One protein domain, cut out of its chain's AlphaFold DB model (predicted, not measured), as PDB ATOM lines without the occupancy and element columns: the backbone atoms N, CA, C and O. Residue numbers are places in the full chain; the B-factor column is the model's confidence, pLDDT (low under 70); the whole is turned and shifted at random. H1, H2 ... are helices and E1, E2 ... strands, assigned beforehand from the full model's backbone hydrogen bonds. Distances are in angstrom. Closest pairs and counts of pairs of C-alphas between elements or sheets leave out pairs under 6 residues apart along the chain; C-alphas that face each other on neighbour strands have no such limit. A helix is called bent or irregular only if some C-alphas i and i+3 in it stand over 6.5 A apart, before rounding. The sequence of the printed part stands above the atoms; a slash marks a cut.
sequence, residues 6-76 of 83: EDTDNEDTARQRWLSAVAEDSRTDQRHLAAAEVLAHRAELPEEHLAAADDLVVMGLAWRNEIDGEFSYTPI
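What this domain is: This is residues 6 to 76 of the 83 residues of an uncharacterized protein of Mycolicibacterium gilvum (UniProt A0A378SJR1). A two-stranded antiparallel hairpin, E1 and E2, packs beside the helix H3, which packs crosswise on H2, the helix nearest the middle. H2 folds back from the long helix H1 to make a helical hairpin, covering the last part of H1, while residues 6 to 11 of H1 stick out. The printed part has 71 residues with three named helices and two named strands, in the order H1 H2 H3 E1 E2, and its class is mixed, helices and strands. It is compact, with a radius of gyration of the C-alphas of 11.8 A and spans of 33 by 32 by 18 A.

How they stand to each other: E1, residues 62 to 67, and E2, residues 70 to 75, form a hairpin of antiparallel neighbour strands, with 153 degrees between their N-to-C directions. N 65 and O 72 are 2.8 A apart and N 72 and O 65 are 2.9 A apart, both within hydrogen-bond range. The closest C-alphas of E1 and H3, residues 47 to 58, are those of Trp 63 and Val 57, 5.4 A apart. H3 touches H2, residues 30 to 39, about perpendicular at 82 degrees; their closest C-alphas are those of His 49 and Ala 35, 5.1 A apart. The closest C-alphas of H2 and E2 are those of Leu 39 and Tyr 73, 7.2 A apart. H1, residues 6 to 24, touches H2 with residues 19 to 23 alone, and the closest C-alphas are those of Ala 23 and Leu 33, 6.5 A apart. H1 and H2 form a helical hairpin, running opposite ways at a shallow tilt of 14 degrees. H1 and H3 are apart, but only just, with their closest C-alphas at 8.2 A. In H2 every O i to N i+4 pair is within hydrogen-bond range, against 14 of 15 in H1 and 6 of 8 in H3.

Where its parts are: E1 is 16.1 A from first to last C-alpha and E2, residues 70 to 75, is 16.8 A; E2 ends at C-alpha 75, (-14.324, -28.757, 121.803). H3, residues 47 to 58, measures 17.8 A and is irregular: C-alphas 48 and 51 are 7.3 A apart. H2, residues 30 to 39, measures 14.2 A and begins at C-alpha 30, (2.849, -30.245, 122.428). H1, residues 6 to 24, measures 27.5 A and begins at C-alpha 6, (-23.522, -23.254, 104.890).

The domain as a whole: The two C-alphas farthest apart are those of Glu 6 and Glu 48, at 34.5 A. The printed part has no cut and no long link. The mean pLDDT of the printed part is 86.2; residues 6 to 10 and residue 43 are under 70.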
ATOM      1  N   GLU A   6     -23.862 -24.189 103.803       53.28
ATOM      2  CA  GLU A   6     -23.522 -23.254 104.890       53.28
ATOM      3  C   GLU A   6     -23.119 -23.928 106.216       53.28
ATOM      4  O   GLU A   6     -22.442 -23.296 107.027       53.28
ATOM      5  N   ASP A   7     -23.473 -25.197 106.442       54.53
ATOM      6  CA  ASP A   7     -23.150 -25.880 107.704       54.53
ATOM      7  C   ASP A   7     -21.668 -26.303 107.785       54.53
ATOM      8  O   ASP A   7     -21.025 -26.099 108.815       54.53
ATOM      9  N   THR A   8     -21.073 -26.776 106.681       58.41
ATOM     10  CA  THR A   8     -19.686 -27.291 106.685       58.41
ATOM     11  C   THR A   8     -18.637 -26.194 106.922       58.41
ATOM     12  O   THR A   8     -17.663 -26.405 107.646       58.41
ATOM     13  N   ASP A   9     -18.822 -25.008 106.331       61.97
ATOM     14  CA  ASP A   9     -17.906 -23.867 106.497       61.97
ATOM     15  C   ASP A   9     -17.933 -23.308 107.932       61.97
ATOM     16  O   ASP A   9     -16.916 -22.843 108.464       61.97
ATOM     17  N   ASN A  10     -19.096 -23.374 108.586       62.03
ATOM     18  CA  ASN A  10     -19.262 -22.925 109.963       62.03
ATOM     19  C   ASN A  10     -18.614 -23.904 110.960       62.03
ATOM     20  O   ASN A  10     -17.948 -23.469 111.903       62.03
ATOM     21  N   GLU A  11     -18.736 -25.214 110.720       70.50
ATOM     22  CA  GLU A  11     -18.069 -26.257 111.511       70.50
ATOM     23  C   GLU A  11     -16.538 -26.205 111.372       70.50
ATOM     24  O   GLU A  11     -15.829 -26.282 112.380       70.50
ATOM     25  N   ASP A  12     -16.008 -25.998 110.160       80.00
ATOM     26  CA  ASP A  12     -14.562 -25.835 109.948       80.00
ATOM     27  C   ASP A  12     -14.025 -24.577 110.644       80.00
ATOM     28  O   ASP A  12     -13.014 -24.629 111.347       80.00
ATOM     29  N   THR A  13     -14.753 -23.462 110.546       82.00
ATOM     30  CA  THR A  13     -14.390 -22.213 111.227       82.00
ATOM     31  C   THR A  13     -14.381 -22.380 112.749       82.00
ATOM     32  O   THR A  13     -13.448 -21.921 113.413       82.00
ATOM     33  N   ALA A  14     -15.396 -23.036 113.323       81.69
ATOM     34  CA  ALA A  14     -15.464 -23.302 114.759       81.69
ATOM     35  C   ALA A  14     -14.302 -24.199 115.220       81.69
ATOM     36  O   ALA A  14     -13.646 -23.900 116.221       81.69
ATOM     37  N   ARG A  15     -13.983 -25.239 114.440       85.56
ATOM     38  CA  ARG A  15     -12.835 -26.121 114.677       85.56
ATOM     39  C   ARG A  15     -11.508 -25.364 114.663       85.56
ATOM     40  O   ARG A  15     -10.725 -25.498 115.600       85.56
ATOM     41  N   GLN A  16     -11.254 -24.553 113.635       87.25
ATOM     42  CA  GLN A  16     -10.009 -23.784 113.506       87.25
ATOM     43  C   GLN A  16      -9.839 -22.763 114.637       87.25
ATOM     44  O   GLN A  16      -8.738 -22.595 115.171       87.25
ATOM     45  N   ARG A  17     -10.930 -22.101 115.047       87.12
ATOM     46  CA  ARG A  17     -10.919 -21.175 116.192       87.12
ATOM     47  C   ARG A  17     -10.557 -21.881 117.485       87.12
ATOM     48  O   ARG A  17      -9.725 -21.382 118.236       87.12
ATOM     49  N   TRP A  18     -11.148 -23.045 117.723       90.69
ATOM     50  CA  TRP A  18     -10.841 -23.832 118.903       90.69
ATOM     51  C   TRP A  18      -9.380 -24.297 118.935       90.69
ATOM     52  O   TRP A  18      -8.700 -24.071 119.933       90.69
ATOM     53  N   LEU A  19      -8.869 -24.868 117.836       92.06
ATOM     54  CA  LEU A  19      -7.464 -25.285 117.734       92.06
ATOM     55  C   LEU A  19      -6.502 -24.116 117.983       92.06
ATOM     56  O   LEU A  19      -5.514 -24.270 118.701       92.06
ATOM     57  N   SER A  20      -6.819 -22.936 117.445       91.19
ATOM     58  CA  SER A  20      -6.044 -21.717 117.694       91.19
ATOM     59  C   SER A  20      -6.057 -21.344 119.177       91.19
ATOM     60  O   SER A  20      -5.002 -21.101 119.751       91.19
ATOM     61  N   ALA A  21      -7.220 -21.392 119.829       90.38
ATOM     62  CA  ALA A  21      -7.327 -21.071 121.247       90.38
ATOM     63  C   ALA A  21      -6.581 -22.069 122.151       90.38
ATOM     64  O   ALA A  21      -5.990 -21.662 123.149       90.38
ATOM     65  N   VAL A  22      -6.560 -23.360 121.792       92.50
ATOM     66  CA  VAL A  22      -5.707 -24.349 122.469       92.50
ATOM     67  C   VAL A  22      -4.235 -23.970 122.297       92.50
ATOM     68  O   VAL A  22      -3.510 -23.939 123.282       92.50
ATOM     69  N   ALA A  23      -3.799 -23.623 121.083       93.06
ATOM     70  CA  ALA A  23      -2.413 -23.234 120.805       93.06
ATOM     71  C   ALA A  23      -1.967 -21.934 121.493       93.06
ATOM     72  O   ALA A  23      -0.783 -21.770 121.791       93.06
ATOM     73  N   GLU A  24      -2.893 -21.012 121.741       92.00
ATOM     74  CA  GLU A  24      -2.629 -19.729 122.395       92.00
ATOM     75  C   GLU A  24      -2.670 -19.810 123.933       92.00
ATOM     76  O   GLU A  24      -2.137 -18.923 124.610       92.00
ATOM     77  N   ASP A  25      -3.264 -20.858 124.516       91.38
ATOM     78  CA  ASP A  25      -3.313 -21.024 125.970       91.38
ATOM     79  C   ASP A  25      -1.936 -21.418 126.520       91.38
ATOM     80  O   ASP A  25      -1.425 -22.511 126.285       91.38
ATOM     81  N   SER A  26      -1.353 -20.529 127.330       94.00
ATOM     82  CA  SER A  26      -0.019 -20.689 127.936       94.00
ATOM     83  C   SER A  26       0.179 -21.936 128.813       94.00
ATOM     84  O   SER A  26       1.317 -22.248 129.163       94.00
ATOM     85  N   ARG A  27      -0.899 -22.620 129.215       94.19
ATOM     86  CA  ARG A  27      -0.846 -23.859 130.008       94.19
ATOM     87  C   ARG A  27      -0.688 -25.100 129.133       94.19
ATOM     88  O   ARG A  27      -0.375 -26.165 129.662       94.19
ATOM     89  N   THR A  28      -0.928 -24.978 127.830       93.69
ATOM     90  CA  THR A  28      -0.842 -26.095 126.896       93.69
ATOM     91  C   THR A  28       0.602 -26.351 126.463       93.69
ATOM     92  O   THR A  28       1.485 -25.498 126.542       93.69
ATOM     93  N   ASP A  29       0.851 -27.584 126.030       95.56
ATOM     94  CA  ASP A  29       2.137 -28.073 125.537       95.56
ATOM     95  C   ASP A  29       1.903 -28.904 124.258       95.56
ATOM     96  O   ASP A  29       0.766 -29.085 123.818       95.56
ATOM     97  N   GLN A  30       2.964 -29.456 123.663       95.00
ATOM     98  CA  GLN A  30       2.849 -30.245 122.428       95.00
ATOM     99  C   GLN A  30       1.912 -31.461 122.529       95.00
ATOM    100  O   GLN A  30       1.318 -31.845 121.522       95.00
ATOM    101  N   ARG A  31       1.761 -32.074 123.709       96.12
ATOM    102  CA  ARG A  31       0.874 -33.233 123.892       96.12
ATOM    103  C   ARG A  31      -0.587 -32.805 123.844       96.12
ATOM    104  O   ARG A  31      -1.399 -33.494 123.232       96.12
ATOM    105  N   HIS A  32      -0.898 -31.651 124.431       95.44
ATOM    106  CA  HIS A  32      -2.230 -31.053 124.369       95.44
ATOM    107  C   HIS A  32      -2.603 -30.671 122.935       95.44
ATOM    108  O   HIS A  32      -3.710 -30.970 122.501       95.44
ATOM    109  N   LEU A  33      -1.666 -30.092 122.177       95.19
ATOM    110  CA  LEU A  33      -1.897 -29.753 120.770       95.19
ATOM    111  C   LEU A  33      -2.157 -30.997 119.918       95.19
ATOM    112  O   LEU A  33      -3.076 -31.001 119.106       95.19
ATOM    113  N   ALA A  34      -1.398 -32.073 120.138       94.38
ATOM    114  CA  ALA A  34      -1.614 -33.333 119.432       94.38
ATOM    115  C   ALA A  34      -2.982 -33.955 119.763       94.38
ATOM    116  O   ALA A  34      -3.692 -34.392 118.862       94.38
ATOM    117  N   ALA A  35      -3.377 -33.961 121.041       93.44
ATOM    118  CA  ALA A  35      -4.694 -34.448 121.450       93.44
ATOM    119  C   ALA A  35      -5.825 -33.586 120.869       93.44
ATOM    120  O   ALA A  35      -6.828 -34.126 120.404       93.44
ATOM    121  N   ALA A  36      -5.647 -32.262 120.845       92.62
ATOM    122  CA  ALA A  36      -6.624 -31.349 120.275       92.62
ATOM    123  C   ALA A  36      -6.796 -31.567 118.768       92.62
ATOM    124  O   ALA A  36      -7.921 -31.671 118.295       92.62
ATOM    125  N   GLU A  37      -5.701 -31.738 118.025       92.44
ATOM    126  CA  GLU A  37      -5.746 -32.035 116.591       92.44
ATOM    127  C   GLU A  37      -6.528 -33.324 116.301       92.44
ATOM    128  O   GLU A  37      -7.352 -33.363 115.389       92.44
ATOM    129  N   VAL A  38      -6.329 -34.380 117.096       92.00
ATOM    130  CA  VAL A  38      -7.091 -35.629 116.940       92.00
ATOM    131  C   VAL A  38      -8.568 -35.408 117.263       92.00
ATOM    132  O   VAL A  38      -9.430 -35.803 116.475       92.00
ATOM    133  N   LEU A  39      -8.858 -34.729 118.374       88.31
ATOM    134  CA  LEU A  39     -10.219 -34.458 118.832       88.31
ATOM    135  C   LEU A  39     -11.018 -33.584 117.849       88.31
ATOM    136  O   LEU A  39     -12.206 -33.804 117.632       88.31
ATOM    137  N   ALA A  40     -10.359 -32.621 117.204       87.75
ATOM    138  CA  ALA A  40     -10.947 -31.768 116.172       87.75
ATOM    139  C   ALA A  40     -11.471 -32.553 114.954       87.75
ATOM    140  O   ALA A  40     -12.315 -32.052 114.208       87.75
ATOM    141  N   HIS A  41     -10.962 -33.766 114.729       85.56
ATOM    142  CA  HIS A  41     -11.299 -34.584 113.567       85.56
ATOM    143  C   HIS A  41     -12.079 -35.852 113.922       85.56
ATOM    144  O   HIS A  41     -12.704 -36.441 113.038       85.56
ATOM    145  N   ARG A  42     -12.014 -36.315 115.176       79.19
ATOM    146  CA  ARG A  42     -12.613 -37.575 115.633       79.19
ATOM    147  C   ARG A  42     -13.096 -37.438 117.073       79.19
ATOM    148  O   ARG A  42     -12.359 -36.958 117.924       79.19
ATOM    149  N   ALA A  43     -14.304 -37.927 117.350       68.62
ATOM    150  CA  ALA A  43     -14.838 -37.971 118.712       68.62
ATOM    151  C   ALA A  43     -14.091 -38.986 119.598       68.62
ATOM    152  O   ALA A  43     -13.903 -38.749 120.791       68.62
ATOM    153  N   GLU A  44     -13.647 -40.100 119.007       77.12
ATOM    154  CA  GLU A  44     -12.878 -41.140 119.689       77.12
ATOM    155  C   GLU A  44     -11.378 -40.819 119.664       77.12
ATOM    156  O   GLU A  44     -10.749 -40.722 118.603       77.12
ATOM    157  N   LEU A  45     -10.802 -40.682 120.858       82.69
ATOM    158  CA  LEU A  45      -9.380 -40.436 121.070       82.69
ATOM    159  C   LEU A  45      -8.638 -41.754 121.344       82.69
ATOM    160  O   LEU A  45      -9.073 -42.532 122.195       82.69
ATOM    161  N   PRO A  46      -7.486 -41.995 120.693       87.19
ATOM    162  CA  PRO A  46      -6.577 -43.067 121.078       87.19
ATOM    163  C   PRO A  46      -6.131 -42.935 122.542       87.19
ATOM    164  O   PRO A  46      -5.963 -41.820 123.043       87.19
ATOM    165  N   GLU A  47      -5.865 -44.065 123.206       89.38
ATOM    166  CA  GLU A  47      -5.495 -44.101 124.633       89.38
ATOM    167  C   GLU A  47      -4.297 -43.200 124.977       89.38
ATOM    168  O   GLU A  47      -4.258 -42.601 126.052       89.38
ATOM    169  N   GLU A  48      -3.350 -43.035 124.048       91.50
ATOM    170  CA  GLU A  48      -2.169 -42.177 124.223       91.50
ATOM    171  C   GLU A  48      -2.503 -40.682 124.387       91.50
ATOM    172  O   GLU A  48      -1.707 -39.931 124.951       91.50
ATOM    173  N   HIS A  49      -3.687 -40.254 123.939       93.12
ATOM    174  CA  HIS A  49      -4.149 -38.870 124.011       93.12
ATOM    175  C   HIS A  49      -5.157 -38.619 125.139       93.12
ATOM    176  O   HIS A  49      -5.433 -37.455 125.430       93.12
ATOM    177  N   LEU A  50      -5.673 -39.659 125.810       90.69
ATOM    178  CA  LEU A  50      -6.721 -39.512 126.832       90.69
ATOM    179  C   LEU A  50      -6.294 -38.609 127.992       90.69
ATOM    180  O   LEU A  50      -7.033 -37.703 128.358       90.69
ATOM    181  N   ALA A  51      -5.080 -38.794 128.520       93.56
ATOM    182  CA  ALA A  51      -4.584 -37.966 129.620       93.56
ATOM    183  C   ALA A  51      -4.479 -36.480 129.227       93.56
ATOM    184  O   ALA A  51      -4.868 -35.604 129.991       93.56
ATOM    185  N   ALA A  52      -4.006 -36.197 128.010       94.81
ATOM    186  CA  ALA A  52      -3.921 -34.830 127.500       94.81
ATOM    187  C   ALA A  52      -5.310 -34.234 127.206       94.81
ATOM    188  O   ALA A  52      -5.507 -33.033 127.376       94.81
ATOM    189  N   ALA A  53      -6.282 -35.052 126.794       91.62
ATOM    190  CA  ALA A  53      -7.665 -34.624 126.603       91.62
ATOM    191  C   ALA A  53      -8.364 -34.297 127.937       91.62
ATOM    192  O   ALA A  53      -9.051 -33.282 128.027       91.62
ATOM    193  N   ASP A  54      -8.141 -35.090 128.989       93.31
ATOM    194  CA  ASP A  54      -8.610 -34.773 130.345       93.31
ATOM    195  C   ASP A  54      -7.995 -33.453 130.857       93.31
ATOM    196  O   ASP A  54      -8.702 -32.619 131.427       93.31
ATOM    197  N   ASP A  55      -6.708 -33.204 130.591       94.88
ATOM    198  CA  ASP A  55      -6.056 -31.936 130.938       94.88
ATOM    199  C   ASP A  55      -6.711 -30.738 130.214       94.88
ATOM    200  O   ASP A  55      -6.969 -29.704 130.839       94.88
ATOM    201  N   LEU A  56      -7.083 -30.880 128.933       92.50
ATOM    202  CA  LEU A  56      -7.842 -29.853 128.196       92.50
ATOM    203  C   LEU A  56      -9.208 -29.561 128.846       92.50
ATOM    204  O   LEU A  56      -9.660 -28.413 128.846       92.50
ATOM    205  N   VAL A  57      -9.854 -30.562 129.447       92.00
ATOM    206  CA  VAL A  57     -11.107 -30.377 130.199       92.00
ATOM    207  C   VAL A  57     -10.863 -29.594 131.486       92.00
ATOM    208  O   VAL A  57     -11.578 -28.628 131.762       92.00
ATOM    209  N   VAL A  58      -9.819 -29.936 132.247       92.81
ATOM    210  CA  VAL A  58      -9.422 -29.195 133.462       92.81
ATOM    211  C   VAL A  58      -9.075 -27.740 133.138       92.81
ATOM    212  O   VAL A  58      -9.388 -26.831 133.911       92.81
ATOM    213  N   MET A  59      -8.465 -27.492 131.977       91.31
ATOM    214  CA  MET A  59      -8.147 -26.145 131.503       91.31
ATOM    215  C   MET A  59      -9.380 -25.344 131.068       91.31
ATOM    216  O   MET A  59      -9.274 -24.124 130.922       91.31
ATOM    217  N   GLY A  60     -10.539 -25.990 130.910       90.06
ATOM    218  CA  GLY A  60     -11.739 -25.365 130.366       90.06
ATOM    219  C   GLY A  60     -11.610 -25.077 128.872       90.06
ATOM    220  O   GLY A  60     -12.099 -24.047 128.416       90.06
ATOM    221  N   LEU A  61     -10.935 -25.966 128.139       90.44
ATOM    222  CA  LEU A  61     -10.779 -25.940 126.681       90.44
ATOM    223  C   LEU A  61     -11.550 -27.077 125.991       90.44
ATOM    224  O   LEU A  61     -11.766 -27.020 124.786       90.44
ATOM    225  N   ALA A  62     -12.024 -28.079 126.729       90.81
ATOM    226  CA  ALA A  62     -12.949 -29.098 126.237       90.81
ATOM    227  C   ALA A  62     -13.982 -29.464 127.316       90.81
ATOM    228  O   ALA A  62     -13.798 -29.170 128.499       90.81
ATOM    229  N   TRP A  63     -15.059 -30.136 126.922       89.31
ATOM    230  CA  TRP A  63     -15.963 -30.841 127.831       89.31
ATOM    231  C   TRP A  63     -15.816 -32.342 127.660       89.31
ATOM    232  O   TRP A  63     -15.670 -32.818 126.540       89.31
ATOM    233  N   ARG A  64     -15.891 -33.085 128.766       89.56
ATOM    234  CA  ARG A  64     -16.008 -34.542 128.740       89.56
ATOM    235  C   ARG A  64     -17.471 -34.922 128.904       89.56
ATOM    236  O   ARG A  64     -18.081 -34.550 129.906       89.56
ATOM    237  N   ASN A  65     -18.007 -35.675 127.956       85.94
ATOM    238  CA  ASN A  65     -19.328 -36.280 128.051       85.94
ATOM    239  C   ASN A  65     -19.178 -37.774 128.327       85.94
ATOM    240  O   ASN A  65     -18.266 -38.422 127.817       85.94
ATOM    241  N   GLU A  66     -20.097 -38.311 129.116       87.06
ATOM    242  CA  GLU A  66     -20.238 -39.743 129.353       87.06
ATOM    243  C   GLU A  66     -21.671 -40.123 128.982       87.06
ATOM    244  O   GLU A  66     -22.623 -39.612 129.577       87.06
ATOM    245  N   ILE A  67     -21.828 -40.967 127.964       81.19
ATOM    246  CA  ILE A  67     -23.130 -41.455 127.497       81.19
ATOM    247  C   ILE A  67     -23.038 -42.976 127.434       81.19
ATOM    248  O   ILE A  67     -22.158 -43.511 126.774       81.19
ATOM    249  N   ASP A  68     -23.910 -43.672 128.168       84.94
ATOM    250  CA  ASP A  68     -23.951 -45.142 128.230       84.94
ATOM    251  C   ASP A  68     -22.599 -45.817 128.573       84.94
ATOM    252  O   ASP A  68     -22.334 -46.954 128.185       84.94
ATOM    253  N   GLY A  69     -21.747 -45.130 129.348       79.38
ATOM    254  CA  GLY A  69     -20.414 -45.604 129.745       79.38
ATOM    255  C   GLY A  69     -19.311 -45.357 128.707       79.38
ATOM    256  O   GLY A  69     -18.165 -45.738 128.944       79.38
ATOM    257  N   GLU A  70     -19.634 -44.711 127.586       80.31
ATOM    258  CA  GLU A  70     -18.680 -44.273 126.571       80.31
ATOM    259  C   GLU A  70     -18.291 -42.808 126.802       80.31
ATOM    260  O   GLU A  70     -19.145 -41.928 126.966       80.31
ATOM    261  N   PHE A  71     -16.982 -42.545 126.834       79.00
ATOM    262  CA  PHE A  71     -16.443 -41.202 127.015       79.00
ATOM    263  C   PHE A  71     -16.182 -40.543 125.666       79.00
ATOM    264  O   PHE A  71     -15.485 -41.094 124.817       79.00
ATOM    265  N   SER A  72     -16.677 -39.321 125.508       82.38
ATOM    266  CA  SER A  72     -16.365 -38.459 124.371       82.38
ATOM    267  C   SER A  72     -15.953 -37.080 124.858       82.38
ATOM    268  O   SER A  72     -16.278 -36.666 125.973       82.38
ATOM    269  N   TYR A  73     -15.230 -36.355 124.013       82.25
ATOM    270  CA  TYR A  73     -14.819 -34.992 124.305       82.25
ATOM    271  C   TYR A  73     -15.453 -34.041 123.291       82.25
ATOM    272  O   TYR A  73     -15.631 -34.377 122.122       82.25
ATOM    273  N   THR A  74     -15.824 -32.849 123.741       84.31
ATOM    274  CA  THR A  74     -16.389 -31.800 122.893       84.31
ATOM    275  C   THR A  74     -15.520 -30.553 123.000       84.31
ATOM    276  O   THR A  74     -15.366 -30.024 124.105       84.31
ATOM    277  N   PRO A  75     -14.948 -30.073 121.883       81.75
ATOM    278  CA  PRO A  75     -14.324 -28.757 121.803       81.75
ATOM    279  C   PRO A  75     -15.248 -27.657 122.330       81.75
ATOM    280  O   PRO A  75     -16.420 -27.611 121.958       81.75
ATOM    281  N   ILE A  76     -14.733 -26.752 123.165       80.69
ATOM    282  CA  ILE A  76     -15.486 -25.563 123.582       80.69
ATOM    283  C   ILE A  76     -14.813 -24.313 123.059       80.69
ATOM    284  O   ILE A  76     -13.615 -24.146 123.239       80.69
TER     285      ILE A  76